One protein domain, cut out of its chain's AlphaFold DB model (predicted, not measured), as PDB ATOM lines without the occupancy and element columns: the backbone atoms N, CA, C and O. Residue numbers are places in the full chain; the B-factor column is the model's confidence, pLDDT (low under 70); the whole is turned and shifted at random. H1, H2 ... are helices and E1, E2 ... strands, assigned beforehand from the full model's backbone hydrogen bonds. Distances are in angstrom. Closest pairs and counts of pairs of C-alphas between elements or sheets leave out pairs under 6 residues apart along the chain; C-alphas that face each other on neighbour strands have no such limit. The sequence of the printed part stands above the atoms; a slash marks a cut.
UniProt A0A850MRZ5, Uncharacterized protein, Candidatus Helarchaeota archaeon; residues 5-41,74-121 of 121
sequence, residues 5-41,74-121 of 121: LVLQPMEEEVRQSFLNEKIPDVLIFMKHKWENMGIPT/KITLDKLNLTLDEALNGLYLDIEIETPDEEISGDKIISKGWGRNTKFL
ATOM      1  N   LEU A   5     -39.469 -14.545  31.555       91.88
ATOM      2  CA  LEU A   5     -39.052 -13.470  30.662       91.88
ATOM      3  C   LEU A   5     -37.624 -13.697  30.144       91.88
ATOM      4  O   LEU A   5     -36.676 -13.896  30.905       91.88
ATOM      5  N   VAL A   6     -37.484 -13.604  28.824       93.88
ATOM      6  CA  VAL A   6     -36.206 -13.612  28.112       93.88
ATOM      7  C   VAL A   6     -36.068 -12.287  27.378       93.88
ATOM      8  O   VAL A   6     -36.925 -11.943  26.562       93.88
ATOM      9  N   LEU A   7     -34.970 -11.574  27.621       92.19
ATOM     10  CA  LEU A   7     -34.531 -10.511  26.724       92.19
ATOM     11  C   LEU A   7     -33.589 -11.131  25.703       92.19
ATOM     12  O   LEU A   7     -32.532 -11.649  26.064       92.19
ATOM     13  N   GLN A   8     -34.017 -11.135  24.443       91.19
ATOM     14  CA  GLN A   8     -33.270 -11.800  23.382       91.19
ATOM     15  C   GLN A   8     -31.922 -11.110  23.158       91.19
ATOM     16  O   GLN A   8     -31.871  -9.876  23.141       91.19
ATOM     17  N   PRO A   9     -30.841 -11.891  22.984       92.31
ATOM     18  CA  PRO A   9     -29.545 -11.329  22.659       92.31
ATOM     19  C   PRO A   9     -29.570 -10.709  21.264       92.31
ATOM     20  O   PRO A   9     -30.350 -11.094  20.390       92.31
ATOM     21  N   MET A  10     -28.631  -9.805  21.043       89.25
ATOM     22  CA  MET A  10     -28.232  -9.391  19.716       89.25
ATOM     23  C   MET A  10     -26.822  -9.894  19.438       89.25
ATOM     24  O   MET A  10     -25.912  -9.664  20.239       89.25
ATOM     25  N   GLU A  11     -26.663 -10.556  18.291       86.12
ATOM     26  CA  GLU A  11     -25.381 -11.091  17.832       86.12
ATOM     27  C   GLU A  11     -24.302 -10.007  17.852       86.12
ATOM     28  O   GLU A  11     -24.491  -8.903  17.331       86.12
ATOM     29  N   GLU A  12     -23.165 -10.323  18.466       83.31
ATOM     30  CA  GLU A  12     -22.095  -9.359  18.734       83.31
ATOM     31  C   GLU A  12     -21.564  -8.718  17.447       83.31
ATOM     32  O   GLU A  12     -21.374  -7.504  17.392       83.31
ATOM     33  N   GLU A  13     -21.427  -9.507  16.380       83.00
ATOM     34  CA  GLU A  13     -21.011  -9.032  15.057       83.00
ATOM     35  C   GLU A  13     -21.967  -7.963  14.512       83.00
ATOM     36  O   GLU A  13     -21.521  -6.945  13.978       83.00
ATOM     37  N   VAL A  14     -23.279  -8.137  14.707       83.50
ATOM     38  CA  VAL A  14     -24.297  -7.160  14.293       83.50
ATOM     39  C   VAL A  14     -24.185  -5.885  15.127       83.50
ATOM     40  O   VAL A  14     -24.261  -4.787  14.569       83.50
ATOM     41  N   ARG A  15     -23.948  -5.998  16.443       80.75
ATOM     42  CA  ARG A  15     -23.758  -4.820  17.308       80.75
ATOM     43  C   ARG A  15     -22.529  -4.017  16.897       80.75
ATOM     44  O   ARG A  15     -22.626  -2.809  16.692       80.75
ATOM     45  N   GLN A  16     -21.392  -4.698  16.769       78.75
ATOM     46  CA  GLN A  16     -20.096  -4.052  16.591       78.75
ATOM     47  C   GLN A  16     -19.895  -3.503  15.181       78.75
ATOM     48  O   GLN A  16     -19.396  -2.393  15.043       78.75
ATOM     49  N   SER A  17     -20.308  -4.237  14.145       79.94
ATOM     50  CA  SER A  17     -20.031  -3.839  12.757       79.94
ATOM     51  C   SER A  17     -21.179  -3.082  12.093       79.94
ATOM     52  O   SER A  17     -20.947  -2.150  11.331       79.94
ATOM     53  N   PHE A  18     -22.433  -3.454  12.362       76.44
ATOM     54  CA  PHE A  18     -23.569  -2.887  11.637       76.44
ATOM     55  C   PHE A  18     -24.210  -1.732  12.401       76.44
ATOM     56  O   PHE A  18     -24.376  -0.643  11.853       76.44
ATOM     57  N   LEU A  19     -24.544  -1.932  13.675       81.44
ATOM     58  CA  LEU A  19     -25.232  -0.895  14.439       81.44
ATOM     59  C   LEU A  19     -24.322   0.280  14.778       81.44
ATOM     60  O   LEU A  19     -24.714   1.415  14.527       81.44
ATOM     61  N   ASN A  20     -23.108   0.034  15.266       77.25
ATOM     62  CA  ASN A  20     -22.187   1.124  15.596       77.25
ATOM     63  C   ASN A  20     -21.767   1.948  14.366       77.25
ATOM     64  O   ASN A  20     -21.627   3.164  14.470       77.25
ATOM     65  N   GLU A  21     -21.579   1.315  13.201       81.06
ATOM     66  CA  GLU A  21     -21.027   2.003  12.025       81.06
ATOM     67  C   GLU A  21     -22.080   2.525  11.046       81.06
ATOM     68  O   GLU A  21     -21.842   3.526  10.368       81.06
ATOM     69  N   LYS A  22     -23.211   1.824  10.893       83.50
ATOM     70  CA  LYS A  22     -24.195   2.122   9.839       83.50
ATOM     71  C   LYS A  22     -25.456   2.772  10.373       83.50
ATOM     72  O   LYS A  22     -26.027   3.600   9.669       83.50
ATOM     73  N   ILE A  23     -25.906   2.389  11.569       86.56
ATOM     74  CA  ILE A  23     -27.177   2.870  12.126       86.56
ATOM     75  C   ILE A  23     -27.076   3.085  13.649       86.56
ATOM     76  O   ILE A  23     -27.813   2.452  14.414       86.56
ATOM     77  N   PRO A  24     -26.187   3.983  14.118       85.44
ATOM     78  CA  PRO A  24     -25.972   4.203  15.553       85.44
ATOM     79  C   PRO A  24     -27.237   4.694  16.269       85.44
ATOM     80  O   PRO A  24     -27.441   4.402  17.448       85.44
ATOM     81  N   ASP A  25     -28.140   5.355  15.543       88.12
ATOM     82  CA  ASP A  25     -29.427   5.829  16.056       88.12
ATOM     83  C   ASP A  25     -30.298   4.698  16.619       88.12
ATOM     84  O   ASP A  25     -31.064   4.919  17.556       88.12
ATOM     85  N   VAL A  26     -30.155   3.465  16.115       86.56
ATOM     86  CA  VAL A  26     -30.867   2.299  16.665       86.56
ATOM     87  C   VAL A  26     -30.407   2.011  18.092       86.56
ATOM     88  O   VAL A  26     -31.240   1.715  18.945       86.56
ATOM     89  N   LEU A  27     -29.111   2.143  18.384       85.19
ATOM     90  CA  LEU A  27     -28.586   1.949  19.738       85.19
ATOM     91  C   LEU A  27     -29.038   3.070  20.669       85.19
ATOM     92  O   LEU A  27     -29.414   2.795  21.805       85.19
ATOM     93  N   ILE A  28     -29.075   4.313  20.182       87.56
ATOM     94  CA  ILE A  28     -29.615   5.454  20.937       87.56
ATOM     95  C   ILE A  28     -31.093   5.218  21.259       87.56
ATOM     96  O   ILE A  28     -31.520   5.391  22.401       87.56
ATOM     97  N   PHE A  29     -31.872   4.765  20.277       88.56
ATOM     98  CA  PHE A  29     -33.280   4.436  20.458       88.56
ATOM     99  C   PHE A  29     -33.482   3.283  21.449       88.56
ATOM    100  O   PHE A  29     -34.330   3.380  22.335       88.56
ATOM    101  N   MET A  30     -32.697   2.206  21.341       88.38
ATOM    102  CA  MET A  30     -32.749   1.074  22.271       88.38
ATOM    103  C   MET A  30     -32.384   1.499  23.691       88.38
ATOM    104  O   MET A  30     -33.115   1.171  24.625       88.38
ATOM    105  N   LYS A  31     -31.320   2.293  23.841       89.69
ATOM    106  CA  LYS A  31     -30.924   2.897  25.113       89.69
ATOM    107  C   LYS A  31     -32.073   3.704  25.704       89.69
ATOM    108  O   LYS A  31     -32.505   3.437  26.819       89.69
ATOM    109  N   HIS A  32     -32.647   4.621  24.923       89.81
ATOM    110  CA  HIS A  32     -33.764   5.440  25.375       89.81
ATOM    111  C   HIS A  32     -34.973   4.589  25.793       89.81
ATOM    112  O   HIS A  32     -35.566   4.839  26.843       89.81
ATOM    113  N   LYS A  33     -35.307   3.551  25.017       89.12
ATOM    114  CA  LYS A  33     -36.385   2.609  25.337       89.12
ATOM    115  C   LYS A  33     -36.134   1.876  26.653       89.12
ATOM    116  O   LYS A  33     -37.050   1.793  27.461       89.12
ATOM    117  N   TRP A  34     -34.938   1.338  26.866       91.19
ATOM    118  CA  TRP A  34     -34.656   0.456  28.002       91.19
ATOM    119  C   TRP A  34     -34.335   1.226  29.288       91.19
ATOM    120  O   TRP A  34     -34.635   0.738  30.375       91.19
ATOM    121  N   GLU A  35     -33.792   2.438  29.180       89.19
ATOM    122  CA  GLU A  35     -33.515   3.305  30.331       89.19
ATOM    123  C   GLU A  35     -34.740   4.138  30.732       89.19
ATOM    124  O   GLU A  35     -35.086   4.181  31.907       89.19
ATOM    125  N   ASN A  36     -35.436   4.765  29.772       87.00
ATOM    126  CA  ASN A  36     -36.479   5.754  30.085       87.00
ATOM    127  C   ASN A  36     -37.899   5.199  29.969       87.00
ATOM    128  O   ASN A  36     -38.767   5.537  30.769       87.00
ATOM    129  N   MET A  37     -38.174   4.374  28.952       88.50
ATOM    130  CA  MET A  37     -39.530   3.849  28.743       88.50
ATOM    131  C   MET A  37     -39.791   2.547  29.490       88.50
ATOM    132  O   MET A  37     -40.956   2.277  29.788       88.50
ATOM    133  N   GLY A  38     -38.739   1.767  29.748       90.56
ATOM    134  CA  GLY A  38     -38.769   0.451  30.370       90.56
ATOM    135  C   GLY A  38     -39.373  -0.646  29.487       90.56
ATOM    136  O   GLY A  38     -40.099  -0.399  28.518       90.56
ATOM    137  N   ILE A  39     -39.074  -1.889  29.843       90.81
ATOM    138  CA  ILE A  39     -39.617  -3.093  29.216       90.81
ATOM    139  C   ILE A  39     -40.838  -3.538  30.027       90.81
ATOM    140  O   ILE A  39     -40.747  -3.626  31.254       90.81
ATOM    141  N   PRO A  40     -41.985  -3.804  29.380       90.94
ATOM    142  CA  PRO A  40     -43.168  -4.262  30.091       90.94
ATOM    143  C   PRO A  40     -42.975  -5.670  30.663       90.94
ATOM    144  O   PRO A  40     -42.286  -6.504  30.070       90.94
ATOM    145  N   THR A  41     -43.635  -5.957  31.781       90.88
ATOM    146  CA  THR A  41     -43.656  -7.297  32.378       90.88
ATOM    147  C   THR A  41     -44.484  -8.269  31.522       90.88
ATOM    148  O   THR A  41     -45.369  -7.852  30.759       90.88
ATOM    149  N   LYS A  74     -42.187  -1.181  35.290       91.12
ATOM    150  CA  LYS A  74     -41.439  -1.565  34.096       91.12
ATOM    151  C   LYS A  74     -40.001  -1.882  34.450       91.12
ATOM    152  O   LYS A  74     -39.402  -1.307  35.355       91.12
ATOM    153  N   ILE A  75     -39.428  -2.782  33.670       92.12
ATOM    154  CA  ILE A  75     -38.051  -3.215  33.835       92.12
ATOM    155  C   ILE A  75     -37.153  -2.182  33.166       92.12
ATOM    156  O   ILE A  75     -37.223  -2.002  31.949       92.12
ATOM    157  N   THR A  76     -36.314  -1.512  33.947       94.00
ATOM    158  CA  THR A  76     -35.291  -0.599  33.430       94.00
ATOM    159  C   THR A  76     -33.898  -1.141  33.712       94.00
ATOM    160  O   THR A  76     -33.689  -1.927  34.638       94.00
ATOM    161  N   LEU A  77     -32.934  -0.719  32.896       93.38
ATOM    162  CA  LEU A  77     -31.532  -1.119  33.039       93.38
ATOM    163  C   LEU A  77     -30.940  -0.730  34.398       93.38
ATOM    164  O   LEU A  77     -30.263  -1.549  35.019       93.38
ATOM    165  N   ASP A  78     -31.284   0.456  34.899       93.38
ATOM    166  CA  ASP A  78     -30.834   0.942  36.205       93.38
ATOM    167  C   ASP A  78     -31.299   0.037  37.350       93.38
ATOM    168  O   ASP A  78     -30.512  -0.309  38.228       93.38
ATOM    169  N   LYS A  79     -32.557  -0.422  37.314       92.38
ATOM    170  CA  LYS A  79     -33.103  -1.334  38.333       92.38
ATOM    171  C   LYS A  79     -32.444  -2.710  38.307       92.38
ATOM    172  O   LYS A  79     -32.287  -3.355  39.344       92.38
ATOM    173  N   LEU A  80     -32.039  -3.151  37.119       93.00
ATOM    174  CA  LEU A  80     -31.273  -4.380  36.940       93.00
ATOM    175  C   LEU A  80     -29.776  -4.202  37.239       93.00
ATOM    176  O   LEU A  80     -29.059  -5.202  37.276       93.00
ATOM    177  N   ASN A  81     -29.307  -2.968  37.461       93.94
ATOM    178  CA  ASN A  81     -27.894  -2.613  37.589       93.94
ATOM    179  C   ASN A  81     -27.057  -3.150  36.412       93.94
ATOM    180  O   ASN A  81     -26.062  -3.857  36.593       93.94
ATOM    181  N   LEU A  82     -27.521  -2.865  35.192       93.56
ATOM    182  CA  LEU A  82     -26.929  -3.332  33.942       93.56
ATOM    183  C   LEU A  82     -26.676  -2.182  32.981       93.56
ATOM    184  O   LEU A  82     -27.470  -1.256  32.864       93.56
ATOM    185  N   THR A  83     -25.614  -2.307  32.197       93.19
ATOM    186  CA  THR A  83     -25.438  -1.500  30.989       93.19
ATOM    187  C   THR A  83     -26.280  -2.046  29.833       93.19
ATOM    188  O   THR A  83     -26.645  -3.225  29.804       93.19
ATOM    189  N   LEU A  84     -26.553  -1.206  28.825       91.19
ATOM    190  CA  LEU A  84     -27.226  -1.662  27.603       91.19
ATOM    191  C   LEU A  84     -26.457  -2.805  26.924       91.19
ATOM    192  O   LEU A  84     -27.078  -3.765  26.486       91.19
ATOM    193  N   ASP A  85     -25.124  -2.732  26.859       89.69
ATOM    194  CA  ASP A  85     -24.315  -3.762  26.196       89.69
ATOM    195  C   ASP A  85     -24.427  -5.126  26.895       89.69
ATOM    196  O   ASP A  85     -24.643  -6.145  26.239       89.69
ATOM    197  N   GLU A  86     -24.388  -5.149  28.231       91.88
ATOM    198  CA  GLU A  86     -24.619  -6.377  28.996       91.88
ATOM    199  C   GLU A  86     -26.002  -6.963  28.731       91.88
ATOM    200  O   GLU A  86     -26.148  -8.178  28.597       91.88
ATOM    201  N   ALA A  87     -27.017  -6.108  28.646       92.69
ATOM    202  CA  ALA A  87     -28.385  -6.546  28.442       92.69
ATOM    203  C   ALA A  87     -28.625  -7.037  26.998       92.69
ATOM    204  O   ALA A  87     -29.370  -7.995  26.788       92.69
ATOM    205  N   LEU A  88     -27.921  -6.464  26.012       92.25
ATOM    206  CA  LEU A  88     -27.902  -6.929  24.620       92.25
ATOM    207  C   LEU A  88     -27.153  -8.256  24.428       92.25
ATOM    208  O   LEU A  88     -27.338  -8.905  23.401       92.25
ATOM    209  N   ASN A  89     -26.360  -8.713  25.403       92.75
ATOM    210  CA  ASN A  89     -25.824 -10.082  25.399       92.75
ATOM    211  C   ASN A  89     -26.892 -11.139  25.742       92.75
ATOM    212  O   ASN A  89     -26.624 -12.335  25.632       92.75
ATOM    213  N   GLY A  90     -28.097 -10.708  26.123       94.44
ATOM    214  CA  GLY A  90     -29.225 -11.560  26.475       94.44
ATOM    215  C   GLY A  90     -29.362 -11.741  27.983       94.44
ATOM    216  O   GLY A  90     -28.371 -11.903  28.699       94.44
ATOM    217  N   LEU A  91     -30.607 -11.724  28.462       95.69
ATOM    218  CA  LEU A  91     -30.950 -11.921  29.871       95.69
ATOM    219  C   LEU A  91     -32.050 -12.967  30.018       95.69
ATOM    220  O   LEU A  91     -33.025 -12.973  29.262       95.69
ATOM    221  N   TYR A  92     -31.926 -13.791  31.055       95.69
ATOM    222  CA  TYR A  92     -32.992 -14.665  31.524       95.69
ATOM    223  C   TYR A  92     -33.401 -14.255  32.933       95.69
ATOM    224  O   TYR A  92     -32.564 -14.224  33.837       95.69
ATOM    225  N   LEU A  93     -34.674 -13.908  33.108       94.38
ATOM    226  CA  LEU A  93     -35.186 -13.281  34.322       94.38
ATOM    227  C   LEU A  93     -36.215 -14.185  35.010       94.38
ATOM    228  O   LEU A  93     -37.042 -14.813  34.354       94.38
ATOM    229  N   ASP A  94     -36.211 -14.203  36.338       94.00
ATOM    230  CA  ASP A  94     -37.194 -14.857  37.198       94.00
ATOM    231  C   ASP A  94     -38.476 -14.027  37.310       94.00
ATOM    232  O   ASP A  94     -38.887 -13.574  38.378       94.00
ATOM    233  N   ILE A  95     -39.066 -13.758  36.148       92.12
ATOM    234  CA  ILE A  95     -40.273 -12.961  35.992       92.12
ATOM    235  C   ILE A  95     -41.232 -13.771  35.135       92.12
ATOM    236  O   ILE A  95     -40.964 -14.054  33.965       92.12
ATOM    237  N   GLU A  96     -42.351 -14.143  35.735       92.25
ATOM    238  CA  GLU A  96     -43.435 -14.905  35.137       92.25
ATOM    239  C   GLU A  96     -44.673 -14.017  34.981       92.25
ATOM    240  O   GLU A  96     -44.713 -12.858  35.395       92.25
ATOM    241  N   ILE A  97     -45.716 -14.565  34.367       89.62
ATOM    242  CA  ILE A  97     -46.973 -13.847  34.148       89.62
ATOM    243  C   ILE A  97     -47.720 -13.550  35.463       89.62
ATOM    244  O   ILE A  97     -48.489 -12.595  35.538       89.62
ATOM    245  N   GLU A  98     -47.481 -14.345  36.507       88.50
ATOM    246  CA  GLU A  98     -48.036 -14.146  37.846       88.50
ATOM    247  C   GLU A  98     -47.139 -13.323  38.767       88.50
ATOM    248  O   GLU A  98     -47.599 -12.957  39.851       88.50
ATOM    249  N   THR A  99     -45.901 -13.016  38.360       88.25
ATOM    250  CA  THR A  99     -45.031 -12.124  39.128       88.25
ATOM    251  C   THR A  99     -45.761 -10.789  39.316       88.25
ATOM    252  O   THR A  99     -46.228 -10.214  38.326       88.25
ATOM    253  N   PRO A 100     -45.949 -10.321  40.565       83.12
ATOM    254  CA  PRO A 100     -46.541  -9.015  40.825       83.12
ATOM    255  C   PRO A 100     -45.742  -7.920  40.120       83.12
ATOM    256  O   PRO A 100     -44.523  -8.033  39.999       83.12
ATOM    257  N   ASP A 101     -46.411  -6.850  39.697       77.25
ATOM    258  CA  ASP A 101     -45.758  -5.672  39.108       77.25
ATOM    259  C   ASP A 101     -45.081  -4.808  40.199       77.25
ATOM    260  O   ASP A 101     -45.196  -3.586  40.206       77.25
ATOM    261  N   GLU A 102     -44.419  -5.455  41.159       74.12
ATOM    262  CA  GLU A 102     -43.684  -4.844  42.264       74.12
ATOM    263  C   GLU A 102     -42.180  -4.882  41.962       74.12
ATOM    264  O   GLU A 102     -41.714  -5.743  41.217       74.12
ATOM    265  N   GLU A 103     -41.451  -3.912  42.515       70.81
ATOM    266  CA  GLU A 103     -40.058  -3.538  42.226       70.81
ATOM    267  C   GLU A 103     -39.181  -4.666  41.644       70.81
ATOM    268  O   GLU A 103     -38.644  -5.522  42.348       70.81
ATOM    269  N   ILE A 104     -39.029  -4.658  40.316       85.81
ATOM    270  CA  ILE A 104     -38.174  -5.607  39.601       85.81
ATOM    271  C   ILE A 104     -36.734  -5.145  39.750       85.81
ATOM    272  O   ILE A 104     -36.392  -4.079  39.244       85.81
ATOM    273  N   SER A 105     -35.898  -5.949  40.403       90.44
ATOM    274  CA  SER A 105     -34.493  -5.629  40.655       90.44
ATOM    275  C   SER A 105     -33.547  -6.671  40.046       90.44
ATOM    276  O   SER A 105     -33.976  -7.688  39.492       90.44
ATOM    277  N   GLY A 106     -32.238  -6.421  40.134       91.44
ATOM    278  CA  GLY A 106     -31.206  -7.345  39.657       91.44
ATOM    279  C   GLY A 106     -31.248  -8.744  40.294       91.44
ATOM    280  O   GLY A 106     -30.735  -9.686  39.694       91.44
ATOM    281  N   ASP A 107     -31.903  -8.915  41.450       92.50
ATOM    282  CA  ASP A 107     -32.134 -10.221  42.098       92.50
ATOM    283  C   ASP A 107     -32.943 -11.196  41.228       92.50
ATOM    284  O   ASP A 107     -32.859 -12.409  41.403       92.50
ATOM    285  N   LYS A 108     -33.708 -10.674  40.262       92.38
ATOM    286  CA  LYS A 108     -34.470 -11.484  39.311       92.38
ATOM    287  C   LYS A 108     -33.624 -12.018  38.162       92.38
ATOM    288  O   LYS A 108     -34.164 -12.728  37.327       92.38
ATOM    289  N   ILE A 109     -32.336 -11.701  38.044       95.50
ATOM    290  CA  ILE A 109     -31.521 -12.195  36.925       95.50
ATOM    291  C   ILE A 109     -31.052 -13.623  37.223       95.50
ATOM    292  O   ILE A 109     -30.196 -13.835  38.072       95.50
ATOM    293  N   ILE A 110     -31.566 -14.599  36.472       96.00
ATOM    294  CA  ILE A 110     -31.152 -16.009  36.562       96.00
ATOM    295  C   ILE A 110     -29.840 -16.228  35.808       96.00
ATOM    296  O   ILE A 110     -28.951 -16.949  36.260       96.00
ATOM    297  N   SER A 111     -29.724 -15.644  34.614       96.19
ATOM    298  CA  SER A 111     -28.502 -15.741  33.821       96.19
ATOM    299  C   SER A 111     -28.316 -14.555  32.888       96.19
ATOM    300  O   SER A 111     -29.281 -13.961  32.401       96.19
ATOM    301  N   LYS A 112     -27.048 -14.270  32.590       96.19
ATOM    302  CA  LYS A 112     -26.614 -13.315  31.566       96.19
ATOM    303  C   LYS A 112     -25.966 -14.058  30.400       96.19
ATOM    304  O   LYS A 112     -25.343 -15.099  30.608       96.19
ATOM    305  N   GLY A 113     -26.042 -13.498  29.199       93.50
ATOM    306  CA  GLY A 113     -25.489 -14.119  27.999       93.50
ATOM    307  C   GLY A 113     -26.450 -15.116  27.351       93.50
ATOM    308  O   GLY A 113     -27.526 -15.413  27.873       93.50
ATOM    309  N   TRP A 114     -26.037 -15.661  26.207       92.19
ATOM    310  CA  TRP A 114     -26.818 -16.635  25.451       92.19
ATOM    311  C   TRP A 114     -25.954 -17.778  24.920       92.19
ATOM    312  O   TRP A 114     -24.764 -17.613  24.629       92.19
ATOM    313  N   GLY A 115     -26.553 -18.964  24.787       90.19
ATOM    314  CA  GLY A 115     -25.882 -20.154  24.267       90.19
ATOM    315  C   GLY A 115     -24.614 -20.498  25.056       90.19
ATOM    316  O   GLY A 115     -24.658 -20.678  26.272       90.19
ATOM    317  N   ARG A 116     -23.470 -20.579  24.363       89.94
ATOM    318  CA  ARG A 116     -22.168 -20.925  24.966       89.94
ATOM    319  C   ARG A 116     -21.613 -19.850  25.905       89.94
ATOM    320  O   ARG A 116     -20.763 -20.166  26.728       89.94
ATOM    321  N   ASN A 117     -22.107 -18.618  25.802       90.56
ATOM    322  CA  ASN A 117     -21.667 -17.488  26.621       90.56
ATOM    323  C   ASN A 117     -22.551 -17.277  27.862       90.56
ATOM    324  O   ASN A 117     -22.375 -16.293  28.579       90.56
ATOM    325  N   THR A 118     -23.505 -18.181  28.111       95.06
ATOM    326  CA  THR A 118     -24.424 -18.093  29.251       95.06
ATOM    327  C   THR A 118     -23.671 -18.247  30.572       95.06
ATOM    328  O   THR A 118     -22.925 -19.207  30.768       95.06
ATOM    329  N   LYS A 119     -23.911 -17.325  31.503       95.12
ATOM    330  CA  LYS A 119     -23.420 -17.350  32.883       95.12
ATOM    331  C   LYS A 119     -24.609 -17.293  33.837       95.12
ATOM    332  O   LYS A 119     -25.341 -16.304  33.838       95.12
ATOM    333  N   PHE A 120     -24.795 -18.355  34.617       94.81
ATOM    334  CA  PHE A 120     -25.793 -18.413  35.688       94.81
ATOM    335  C   PHE A 120     -25.300 -17.640  36.914       94.81
ATOM    336  O   PHE A 120     -24.093 -17.628  37.173       94.81
ATOM    337  N   LEU A 121     -26.226 -16.986  37.616       90.06
ATOM    338  CA  LEU A 121     -25.968 -16.185  38.815       90.06
ATOM    339  C   LEU A 121     -26.505 -16.867  40.074       90.06
ATOM    340  O   LEU A 121     -27.509 -17.609  39.960       90.06
TER     341      LEU A 121
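This is residues 5 to 41 and 74 to 121 of the 121 residues of an uncharacterized protein of Candidatus Helarchaeota archaeon (UniProt A0A850MRZ5). Two helices, H1 and H2, meet in a corner, and the short helices H3 and H4 lie between H2 and a small strand hairpin, E1 and E2. H1 is at one end, and the loop of residues 94 to 108 reaches the other. The 85 printed residues hold, in order, H1, H2, H3, H4, E1 and E2; under half are in named elements, the class is mostly helix, and the sheet, E1 - E2, is antiparallel. The whole is compact, with a radius of gyration of the C-alphas of 13.2 A and spans of 40 by 30 by 20 A.

Residues 6 to 7 pair antiparallel with residues 91 to 92 of E1, residues 91 to 93. H1, residues 12 to 22, and H2, residues 24 to 37, only just touch, only at the corner, with 3 pairs of C-alphas within 8 A; the closest are those of Leu 19 and Val 26, 6.8 A. Their tilt is steep at 69 degrees, only just short of about perpendicular, opposite ways. H2 only just touches H3, residues 77 to 80, with 3 such pairs, closest Glu 35 and Leu 77 at 5.6 A. H4, residues 84 to 88, is close to but not clearly touching H2; the closest C-alphas, of Lys 31 and Leu 84, are 6.4 A apart. E1 and E2, residues 109 to 112, form a hairpin at 168 degrees, with N 92 and O 111 at 3.0 A, within hydrogen-bond range. Every O i to N i+4 pair is within range in H2 and H4, 4 of 7 in H1; H3 is too short for one.

H1 begins at C-alpha 12 (-22.095, -9.359, 18.734) and spans 14.7 A; H2 spans 18.9 A. E2 ends at C-alpha 112 (-26.614, -13.315, 31.566).

Residues 42 to 73 are not printed; C-alphas 41 and 74 are 6.4 A apart across the cut. The link E1 to E2 is long, 15 residues. No printed residue is under 70 in pLDDT.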